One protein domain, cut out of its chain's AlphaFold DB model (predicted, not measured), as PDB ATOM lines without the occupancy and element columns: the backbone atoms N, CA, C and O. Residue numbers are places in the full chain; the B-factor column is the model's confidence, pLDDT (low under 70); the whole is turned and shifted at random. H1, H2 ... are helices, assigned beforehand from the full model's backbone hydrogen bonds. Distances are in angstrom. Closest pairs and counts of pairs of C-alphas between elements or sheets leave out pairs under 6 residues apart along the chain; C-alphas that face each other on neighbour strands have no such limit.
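This is residues 82 to 158 of the 159 residues of the protein "HTH cro/C1-type domain-containing protein" of Bacillus wakoensis JCM 9140 (UniProt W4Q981). The domain is an open zigzag of four helices joined end to end, with no shared core: H1 and H2 make a wide V that meets near their link, and H3 and H4 make a second V at the other end of the long axis. The free arm of the first V, residues 82 to 92 of H1, sticks out, and so do residues 150 to 158 at the end of the second. The printed part has 77 residues with four named helices, H1 to H4 in order, and no named strand; its class is all helix. It is extended, with a radius of gyration of the C-alphas of 17.8 A, and spans 54 by 28 by 23 A.

H1, residues 82 to 102, begins at C-alpha 82 (-20.417, 64.567, -22.043) and is 30.1 A long. H2, residues 107 to 123, is 23.4 A long. H3 is residues 128 to 139, 17.1 A. H4, residues 142 to 156, is 21.0 A long and ends at C-alpha 156 (0.596, 48.483, -29.047).

H1 touches H2 with residues 96 to 100 alone, and H2 touches H1 with residues 107 to 110 alone; the closest C-alphas are those of Ser 100 and Met 107, 5.8 A apart. They run opposite ways at a steep tilt of 47 degrees. H2 and H3 are close but not clearly touching, the closest C-alphas being those of Leu 123 and Thr 131, 6.5 A apart. H3 and H4 are also close but not clearly touching, with the C-alphas of Tyr 137 and Gln 145 closest at 6.4 A; they run opposite ways at a steep tilt of 39 degrees. H1 is apart from H3 and H4, and H2 from H4. In H1, H2, H3 and H4 every O i to N i+4 pair is within hydrogen-bond range.

The C-alphas farthest apart are those of Asn 104 and Tyr 158, at 55.9 A. The printed part has no cut, and its three links are tight. The mean pLDDT of the printed part is 83.8; residue 82 and residues 118 to 126 are under 70.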
ATOM      1  N   GLN A  82     -19.645  64.663 -23.283       68.81
ATOM      2  CA  GLN A  82     -20.417  64.567 -22.043       68.81
ATOM      3  C   GLN A  82     -21.755  65.332 -22.054       68.81
ATOM      4  O   GLN A  82     -22.735  64.857 -21.489       68.81
ATOM      5  N   ILE A  83     -21.830  66.495 -22.708       70.38
ATOM      6  CA  ILE A  83     -23.062  67.293 -22.821       70.38
ATOM      7  C   ILE A  83     -24.024  66.661 -23.829       70.38
ATOM      8  O   ILE A  83     -25.237  66.680 -23.626       70.38
ATOM      9  N   ILE A  84     -23.499  66.100 -24.920       77.25
ATOM     10  CA  ILE A  84     -24.317  65.382 -25.904       77.25
ATOM     11  C   ILE A  84     -24.890  64.126 -25.251       77.25
ATOM     12  O   ILE A  84     -26.102  63.922 -25.271       77.25
ATOM     13  N   ILE A  85     -24.031  63.333 -24.604       78.00
ATOM     14  CA  ILE A  85     -24.418  62.108 -23.904       78.00
ATOM     15  C   ILE A  85     -25.475  62.410 -22.840       78.00
ATOM     16  O   ILE A  85     -26.508  61.749 -22.822       78.00
ATOM     17  N   SER A  86     -25.282  63.430 -21.997       75.19
ATOM     18  CA  SER A  86     -26.251  63.749 -20.940       75.19
ATOM     19  C   SER A  86     -27.625  64.141 -21.488       75.19
ATOM     20  O   SER A  86     -28.646  63.705 -20.957       75.19
ATOM     21  N   ARG A  87     -27.679  64.898 -22.590       82.75
ATOM     22  CA  ARG A  87     -28.942  65.253 -23.256       82.75
ATOM     23  C   ARG A  87     -29.631  64.048 -23.885       82.75
ATOM     24  O   ARG A  87     -30.846  63.916 -23.754       82.75
ATOM     25  N   LEU A  88     -28.872  63.180 -24.550       85.81
ATOM     26  CA  LEU A  88     -29.406  61.955 -25.143       85.81
ATOM     27  C   LEU A  88     -29.953  61.017 -24.064       85.81
ATOM     28  O   LEU A  88     -31.074  60.535 -24.199       85.81
ATOM     29  N   LEU A  89     -29.221  60.833 -22.962       83.31
ATOM     30  CA  LEU A  89     -29.686  60.055 -21.813       83.31
ATOM     31  C   LEU A  89     -30.987  60.620 -21.248       83.31
ATOM     32  O   LEU A  89     -31.946  59.875 -21.072       83.31
ATOM     33  N   GLN A  90     -31.064  61.936 -21.037       81.81
ATOM     34  CA  GLN A  90     -32.286  62.569 -20.544       81.81
ATOM     35  C   GLN A  90     -33.478  62.342 -21.487       81.81
ATOM     36  O   GLN A  90     -34.589  62.067 -21.029       81.81
ATOM     37  N   SER A  91     -33.254  62.437 -22.802       87.75
ATOM     38  CA  SER A  91     -34.282  62.162 -23.809       87.75
ATOM     39  C   SER A  91     -34.763  60.713 -23.742       87.75
ATOM     40  O   SER A  91     -35.965  60.468 -23.770       87.75
ATOM     41  N   LEU A  92     -33.837  59.762 -23.618       88.12
ATOM     42  CA  LEU A  92     -34.149  58.338 -23.520       88.12
ATOM     43  C   LEU A  92     -34.919  58.009 -22.237       88.12
ATOM     44  O   LEU A  92     -35.930  57.320 -22.311       88.12
ATOM     45  N   TYR A  93     -34.507  58.545 -21.084       87.31
ATOM     46  CA  TYR A  93     -35.243  58.365 -19.826       87.31
ATOM     47  C   TYR A  93     -36.675  58.888 -19.922       87.31
ATOM     48  O   TYR A  93     -37.613  58.211 -19.510       87.31
ATOM     49  N   THR A  94     -36.846  60.066 -20.522       89.81
ATOM     50  CA  THR A  94     -38.173  60.658 -20.731       89.81
ATOM     51  C   THR A  94     -39.054  59.750 -21.592       89.81
ATOM     52  O   THR A  94     -40.240  59.596 -21.315       89.81
ATOM     53  N   GLU A  95     -38.489  59.133 -22.629       93.00
ATOM     54  CA  GLU A  95     -39.227  58.213 -23.496       93.00
ATOM     55  C   GLU A  95     -39.584  56.903 -22.781       93.00
ATOM     56  O   GLU A  95     -40.717  56.439 -22.877       93.00
ATOM     57  N   GLN A  96     -38.668  56.350 -21.979       89.75
ATOM     58  CA  GLN A  96     -38.950  55.166 -21.162       89.75
ATOM     59  C   GLN A  96     -40.104  55.405 -20.180       89.75
ATOM     60  O   GLN A  96     -40.960  54.536 -20.022       89.75
ATOM     61  N   GLU A  97     -40.177  56.585 -19.556       91.00
ATOM     62  CA  GLU A  97     -41.297  56.938 -18.676       91.00
ATOM     63  C   GLU A  97     -42.639  57.001 -19.415       91.00
ATOM     64  O   GLU A  97     -43.669  56.630 -18.845       91.00
ATOM     65  N   LYS A  98     -42.652  57.471 -20.671       94.62
ATOM     66  CA  LYS A  98     -43.867  57.465 -21.498       94.62
ATOM     67  C   LYS A  98     -44.302  56.040 -21.805       94.62
ATOM     68  O   LYS A  98     -45.451  55.703 -21.541       94.62
ATOM     69  N   LEU A  99     -43.375  55.201 -22.266       92.44
ATOM     70  CA  LEU A  99     -43.643  53.802 -22.598       92.44
ATOM     71  C   LEU A  99     -44.105  53.003 -21.371       92.44
ATOM     72  O   LEU A  99     -45.038  52.211 -21.463       92.44
ATOM     73  N   SER A 100     -43.511  53.241 -20.198       94.06
ATOM     74  CA  SER A 100     -43.948  52.620 -18.940       94.06
ATOM     75  C   SER A 100     -45.422  52.887 -18.655       94.06
ATOM     76  O   SER A 100     -46.151  51.969 -18.284       94.06
ATOM     77  N   LYS A 101     -45.866  54.130 -18.864       94.62
ATOM     78  CA  LYS A 101     -47.260  54.534 -18.660       94.62
ATOM     79  C   LYS A 101     -48.175  54.002 -19.755       94.62
ATOM     80  O   LYS A 101     -49.242  53.497 -19.439       94.62
ATOM     81  N   GLU A 102     -47.756  54.108 -21.014       97.12
ATOM     82  CA  GLU A 102     -48.529  53.678 -22.183       97.12
ATOM     83  C   GLU A 102     -48.833  52.179 -22.145       97.12
ATOM     84  O   GLU A 102     -49.975  51.770 -22.333       97.12
ATOM     85  N   PHE A 103     -47.827  51.365 -21.828       95.31
ATOM     86  CA  PHE A 103     -47.949  49.909 -21.811       95.31
ATOM     87  C   PHE A 103     -48.225  49.334 -20.413       95.31
ATOM     88  O   PHE A 103     -48.326  48.118 -20.262       95.31
ATOM     89  N   ASN A 104     -48.345  50.185 -19.387       94.62
ATOM     90  CA  ASN A 104     -48.504  49.797 -17.981       94.62
ATOM     91  C   ASN A 104     -47.431  48.795 -17.500       94.62
ATOM     92  O   ASN A 104     -47.711  47.801 -16.830       94.62
ATOM     93  N   ILE A 105     -46.176  49.055 -17.873       93.88
ATOM     94  CA  ILE A 105     -45.026  48.203 -17.568       93.88
ATOM     95  C   ILE A 105     -44.196  48.859 -16.458       93.88
ATOM     96  O   ILE A 105     -43.897  50.053 -16.556       93.88
ATOM     97  N   PRO A 106     -43.738  48.117 -15.432       94.88
ATOM     98  CA  PRO A 106     -42.845  48.663 -14.415       94.88
ATOM     99  C   PRO A 106     -41.551  49.226 -15.020       94.88
ATOM    100  O   PRO A 106     -40.861  48.544 -15.780       94.88
ATOM    101  N   MET A 107     -41.158  50.437 -14.612       90.44
ATOM    102  CA  MET A 107     -39.898  51.057 -15.053       90.44
ATOM    103  C   MET A 107     -38.670  50.176 -14.797       90.44
ATOM    104  O   MET A 107     -37.733  50.180 -15.588       90.44
ATOM    105  N   THR A 108     -38.685  49.369 -13.735       86.00
ATOM    106  CA  THR A 108     -37.612  48.417 -13.411       86.00
ATOM    107  C   THR A 108     -37.439  47.336 -14.477       86.00
ATOM    108  O   THR A 108     -36.319  46.895 -14.733       86.00
ATOM    109  N   TYR A 109     -38.523  46.913 -15.128       88.94
ATOM    110  CA  TYR A 109     -38.476  45.949 -16.222       88.94
ATOM    111  C   TYR A 109     -37.956  46.596 -17.509       88.94
ATOM    112  O   TYR A 109     -37.060  46.045 -18.146       88.94
ATOM    113  N   LEU A 110     -38.423  47.805 -17.840       84.94
ATOM    114  CA  LEU A 110     -37.914  48.559 -18.993       84.94
ATOM    115  C   LEU A 110     -36.424  48.891 -18.857       84.94
ATOM    116  O   LEU A 110     -35.681  48.750 -19.821       84.94
ATOM    117  N   GLN A 111     -35.962  49.256 -17.660       81.69
ATOM    118  CA  GLN A 111     -34.539  49.478 -17.388       81.69
ATOM    119  C   GLN A 111     -33.714  48.202 -17.576       81.69
ATOM    120  O   GLN A 111     -32.645  48.255 -18.178       81.69
ATOM    121  N   LYS A 112     -34.205  47.045 -17.107       82.12
ATOM    122  CA  LYS A 112     -33.539  45.751 -17.324       82.12
ATOM    123  C   LYS A 112     -33.453  45.397 -18.808       82.12
ATOM    124  O   LYS A 112     -32.369  45.049 -19.265       82.12
ATOM    125  N   LEU A 113     -34.553  45.526 -19.551       81.56
ATOM    126  CA  LEU A 113     -34.582  45.287 -20.997       81.56
ATOM    127  C   LEU A 113     -33.641  46.226 -21.746       81.56
ATOM    128  O   LEU A 113     -32.874  45.780 -22.589       81.56
ATOM    129  N   PHE A 114     -33.661  47.515 -21.411       81.75
ATOM    130  CA  PHE A 114     -32.799  48.502 -22.044       81.75
ATOM    131  C   PHE A 114     -31.324  48.231 -21.754       81.75
ATOM    132  O   PHE A 114     -30.510  48.242 -22.670       81.75
ATOM    133  N   ASN A 115     -30.972  47.924 -20.502       73.94
ATOM    134  CA  ASN A 115     -29.605  47.557 -20.139       73.94
ATOM    135  C   ASN A 115     -29.159  46.281 -20.861       73.94
ATOM    136  O   ASN A 115     -28.033  46.224 -21.341       73.94
ATOM    137  N   HIS A 116     -30.033  45.281 -20.972       76.12
ATOM    138  CA  HIS A 116     -29.765  44.051 -21.712       76.12
ATOM    139  C   HIS A 116     -29.549  44.314 -23.211       76.12
ATOM    140  O   HIS A 116     -28.535  43.898 -23.756       76.12
ATOM    141  N   GLU A 117     -30.441  45.061 -23.866       77.88
ATOM    142  CA  GLU A 117     -30.330  45.415 -25.289       77.88
ATOM    143  C   GLU A 117     -29.119  46.297 -25.587       77.88
ATOM    144  O   GLU A 117     -28.418  46.075 -26.570       77.88
ATOM    145  N   MET A 118     -28.831  47.281 -24.734       69.25
ATOM    146  CA  MET A 118     -27.649  48.127 -24.882       69.25
ATOM    147  C   MET A 118     -26.387  47.287 -24.706       69.25
ATOM    148  O   MET A 118     -25.534  47.288 -25.587       69.25
ATOM    149  N   ASN A 119     -26.288  46.501 -23.632       65.00
ATOM    150  CA  ASN A 119     -25.149  45.611 -23.439       65.00
ATOM    151  C   ASN A 119     -24.991  44.649 -24.619       65.00
ATOM    152  O   ASN A 119     -23.886  44.529 -25.119       65.00
ATOM    153  N   ASN A 120     -26.060  44.057 -25.146       64.12
ATOM    154  CA  ASN A 120     -25.969  43.145 -26.286       64.12
ATOM    155  C   ASN A 120     -25.659  43.842 -27.611       64.12
ATOM    156  O   ASN A 120     -24.975  43.262 -28.441       64.12
ATOM    157  N   ARG A 121     -26.106  45.079 -27.842       65.25
ATOM    158  CA  ARG A 121     -25.751  45.831 -29.057       65.25
ATOM    159  C   ARG A 121     -24.330  46.379 -29.013       65.25
ATOM    160  O   ARG A 121     -23.687  46.433 -30.052       65.25
ATOM    161  N   PHE A 122     -23.832  46.768 -27.840       55.91
ATOM    162  CA  PHE A 122     -22.449  47.224 -27.676       55.91
ATOM    163  C   PHE A 122     -21.469  46.044 -27.593       55.91
ATOM    164  O   PHE A 122     -20.460  46.051 -28.290       55.91
ATOM    165  N   LEU A 123     -21.778  44.997 -26.824       52.47
ATOM    166  CA  LEU A 123     -20.978  43.766 -26.758       52.47
ATOM    167  C   LEU A 123     -21.136  42.905 -28.015       52.47
ATOM    168  O   LEU A 123     -20.204  42.213 -28.382       52.47
ATOM    169  N   GLY A 124     -22.260  42.979 -28.727       54.69
ATOM    170  CA  GLY A 124     -22.477  42.253 -29.987       54.69
ATOM    171  C   GLY A 124     -21.655  42.779 -31.165       54.69
ATOM    172  O   GLY A 124     -21.662  42.170 -32.229       54.69
ATOM    173  N   THR A 125     -20.942  43.898 -30.985       55.62
ATOM    174  CA  THR A 125     -19.887  44.340 -31.914       55.62
ATOM    175  C   THR A 125     -18.528  43.725 -31.604       55.62
ATOM    176  O   THR A 125     -17.633  43.786 -32.443       55.62
ATOM    177  N   LEU A 126     -18.375  43.138 -30.415       66.81
ATOM    178  CA  LEU A 126     -17.164  42.460 -29.996       66.81
ATOM    179  C   LEU A 126     -17.205  41.018 -30.499       66.81
ATOM    180  O   LEU A 126     -18.209  40.311 -30.395       66.81
ATOM    181  N   THR A 127     -16.080  40.563 -31.021       79.25
ATOM    182  CA  THR A 127     -15.815  39.149 -31.257       79.25
ATOM    183  C   THR A 127     -15.904  38.352 -29.950       79.25
ATOM    184  O   THR A 127     -15.876  38.902 -28.843       79.25
ATOM    185  N   VAL A 128     -15.983  37.022 -30.065       77.12
ATOM    186  CA  VAL A 128     -16.011  36.109 -28.906       77.12
ATOM    187  C   VAL A 128     -14.823  36.373 -27.970       77.12
ATOM    188  O   VAL A 128     -15.016  36.534 -26.768       77.12
ATOM    189  N   ASN A 129     -13.623  36.538 -28.535       81.69
ATOM    190  CA  ASN A 129     -12.399  36.795 -27.773       81.69
ATOM    191  C   ASN A 129     -12.419  38.162 -27.074       81.69
ATOM    192  O   ASN A 129     -11.962  38.295 -25.942       81.69
ATOM    193  N   GLU A 130     -12.948  39.193 -27.735       82.81
ATOM    194  CA  GLU A 130     -13.057  40.535 -27.155       82.81
ATOM    195  C   GLU A 130     -14.083  40.579 -26.014       82.81
ATOM    196  O   GLU A 130     -13.871  41.262 -25.010       82.81
ATOM    197  N   THR A 131     -15.167  39.812 -26.137       77.62
ATOM    198  CA  THR A 131     -16.172  39.656 -25.078       77.62
ATOM    199  C   THR A 131     -15.590  38.929 -23.868       77.62
ATOM    200  O   THR A 131     -15.749  39.386 -22.736       77.62
ATOM    201  N   GLU A 132     -14.885  37.820 -24.101       83.81
ATOM    202  CA  GLU A 132     -14.221  37.043 -23.053       83.81
ATOM    203  C   GLU A 132     -13.178  37.886 -22.307       83.81
ATOM    204  O   GLU A 132     -13.216  37.977 -21.078       83.81
ATOM    205  N   LEU A 133     -12.322  38.603 -23.041       88.25
ATOM    206  CA  LEU A 133     -11.315  39.488 -22.460       88.25
ATOM    207  C   LEU A 133     -11.937  40.604 -21.611       88.25
ATOM    208  O   LEU A 133     -11.436  40.907 -20.529       88.25
ATOM    209  N   LEU A 134     -13.027  41.220 -22.079       84.81
ATOM    210  CA  LEU A 134     -13.702  42.288 -21.342       84.81
ATOM    211  C   LEU A 134     -14.334  41.780 -20.041       84.81
ATOM    212  O   LEU A 134     -14.300  42.493 -19.036       84.81
ATOM    213  N   ASN A 135     -14.900  40.572 -20.048       84.19
ATOM    214  CA  ASN A 135     -15.458  39.959 -18.844       84.19
ATOM    215  C   ASN A 135     -14.353  39.653 -17.829       84.19
ATOM    216  O   ASN A 135     -14.445  40.113 -16.695       84.19
ATOM    217  N   ILE A 136     -13.261  39.012 -18.267       91.69
ATOM    218  CA  ILE A 136     -12.085  38.763 -17.417       91.69
ATOM    219  C   ILE A 136     -11.570  40.079 -16.826       91.69
ATOM    220  O   ILE A 136     -11.359  40.180 -15.624       91.69
ATOM    221  N   TYR A 137     -11.414  41.117 -17.651       91.69
ATOM    222  CA  TYR A 137     -10.915  42.416 -17.205       91.69
ATOM    223  C   TYR A 137     -11.812  43.071 -16.141       91.69
ATOM    224  O   TYR A 137     -11.299  43.675 -15.202       91.69
ATOM    225  N   ARG A 138     -13.142  42.958 -16.268       86.69
ATOM    226  CA  ARG A 138     -14.103  43.536 -15.308       86.69
ATOM    227  C   ARG A 138     -14.050  42.875 -13.934       86.69
ATOM    228  O   ARG A 138     -14.293  43.568 -12.948       86.69
ATOM    229  N   ASP A 139     -13.713  41.591 -13.882       91.94
ATOM    230  CA  ASP A 139     -13.644  40.817 -12.640       91.94
ATOM    231  C   ASP A 139     -12.317  41.015 -11.881       91.94
ATOM    232  O   ASP A 139     -12.201  40.643 -10.711       91.94
ATOM    233  N   LEU A 140     -11.313  41.633 -12.514       91.69
ATOM    234  CA  LEU A 140     -10.014  41.891 -11.892       91.69
ATOM    235  C   LEU A 140     -10.041  43.084 -10.918       91.69
ATOM    236  O   LEU A 140     -10.745  44.070 -11.156       91.69
ATOM    237  N   PRO A 141      -9.202  43.072  -9.864       95.44
ATOM    238  CA  PRO A 141      -8.940  44.242  -9.033       95.44
ATOM    239  C   PRO A 141      -8.468  45.458  -9.846       95.44
ATOM    240  O   PRO A 141      -7.735  45.331 -10.826       95.44
ATOM    241  N   VAL A 142      -8.808  46.670  -9.387       88.44
ATOM    242  CA  VAL A 142      -8.457  47.935 -10.075       88.44
ATOM    243  C   VAL A 142      -6.950  48.072 -10.329       88.44
ATOM    244  O   VAL A 142      -6.540  48.633 -11.345       88.44
ATOM    245  N   LYS A 143      -6.111  47.557  -9.423       93.81
ATOM    246  CA  LYS A 143      -4.652  47.547  -9.590       93.81
ATOM    247  C   LYS A 143      -4.243  46.754 -10.839       93.81
ATOM    248  O   LYS A 143      -3.540  47.293 -11.689       93.81
ATOM    249  N   ASP A 144      -4.755  45.539 -10.979       94.31
ATOM    250  CA  ASP A 144      -4.401  44.617 -12.063       94.31
ATOM    251  C   ASP A 144      -4.987  45.083 -13.406       94.31
ATOM    252  O   ASP A 144      -4.339  44.989 -14.448       94.31
ATOM    253  N   GLN A 145      -6.174  45.698 -13.379       93.75
ATOM    254  CA  GLN A 145      -6.746  46.400 -14.533       93.75
ATOM    255  C   GLN A 145      -5.805  47.497 -15.065       93.75
ATOM    256  O   GLN A 145      -5.583  47.606 -16.274       93.75
ATOM    257  N   ASN A 146      -5.221  48.303 -14.173       91.56
ATOM    258  CA  ASN A 146      -4.285  49.359 -14.560       91.56
ATOM    259  C   ASN A 146      -2.975  48.791 -15.120       91.56
ATOM    260  O   ASN A 146      -2.491  49.290 -16.135       91.56
ATOM    261  N   GLU A 147      -2.429  47.740 -14.506       94.12
ATOM    262  CA  GLU A 147      -1.218  47.067 -14.992       94.12
ATOM    263  C   GLU A 147      -1.417  46.498 -16.404       94.12
ATOM    264  O   GLU A 147      -0.622  46.779 -17.306       94.12
ATOM    265  N   LEU A 148      -2.526  45.787 -16.639       94.19
ATOM    266  CA  LEU A 148      -2.888  45.274 -17.964       94.19
ATOM    267  C   LEU A 148      -3.065  46.393 -18.991       94.19
ATOM    268  O   LEU A 148      -2.624  46.268 -20.136       94.19
ATOM    269  N   ARG A 149      -3.683  47.509 -18.590       92.19
ATOM    270  CA  ARG A 149      -3.880  48.666 -19.466       92.19
ATOM    271  C   ARG A 149      -2.552  49.297 -19.886       92.19
ATOM    272  O   ARG A 149      -2.401  49.634 -21.060       92.19
ATOM    273  N   GLU A 150      -1.598  49.454 -18.971       94.00
ATOM    274  CA  GLU A 150      -0.264  49.971 -19.305       94.00
ATOM    275  C   GLU A 150       0.525  48.985 -20.169       94.00
ATOM    276  O   GLU A 150       1.101  49.381 -21.184       94.00
ATOM    277  N   PHE A 151       0.473  47.690 -19.856       92.50
ATOM    278  CA  PHE A 151       1.101  46.661 -20.680       92.50
ATOM    279  C   PHE A 151       0.568  46.666 -22.121       92.50
ATOM    280  O   PHE A 151       1.349  46.645 -23.076       92.50
ATOM    281  N   ALA A 152      -0.754  46.762 -22.294       91.06
ATOM    282  CA  ALA A 152      -1.385  46.832 -23.608       91.06
ATOM    283  C   ALA A 152      -0.957  48.086 -24.390       91.06
ATOM    284  O   ALA A 152      -0.662  47.991 -25.582       91.06
ATOM    285  N   LYS A 153      -0.862  49.253 -23.730       89.81
ATOM    286  CA  LYS A 153      -0.342  50.487 -24.351       89.81
ATOM    287  C   LYS A 153       1.095  50.317 -24.828       89.81
ATOM    288  O   LYS A 153       1.411  50.732 -25.939       89.81
ATOM    289  N   ILE A 154       1.947  49.708 -24.001       91.56
ATOM    290  CA  ILE A 154       3.345  49.442 -24.342       91.56
ATOM    291  C   ILE A 154       3.390  48.540 -25.573       91.56
ATOM    292  O   ILE A 154       3.951  48.941 -26.585       91.56
ATOM    293  N   LYS A 155       2.745  47.368 -25.530       89.44
ATOM    294  CA  LYS A 155       2.750  46.396 -26.634       89.44
ATOM    295  C   LYS A 155       2.188  46.953 -27.939       89.44
ATOM    296  O   LYS A 155       2.730  46.636 -28.992       89.44
ATOM    297  N   LYS A 156       1.165  47.809 -27.874       85.12
ATOM    298  CA  LYS A 156       0.596  48.483 -29.047       85.12
ATOM    299  C   LYS A 156       1.602  49.386 -29.769       85.12
ATOM    300  O   LYS A 156       1.466  49.569 -30.964       85.12
ATOM    301  N   ASN A 157       2.595  49.938 -29.073       78.69
ATOM    302  CA  ASN A 157       3.614  50.794 -29.688       78.69
ATOM    303  C   ASN A 157       4.780  50.005 -30.319       78.69
ATOM    304  O   ASN A 157       5.677  50.620 -30.888       78.69
ATOM    305  N   TYR A 158       4.802  48.673 -30.191       71.69
ATOM    306  CA  TYR A 158       5.845  47.801 -30.753       71.69
ATOM    307  C   TYR A 158       5.425  47.096 -32.057       71.69
ATOM    308  O   TYR A 158       6.216  46.327 -32.598       71.69
TER     309      TYR A 158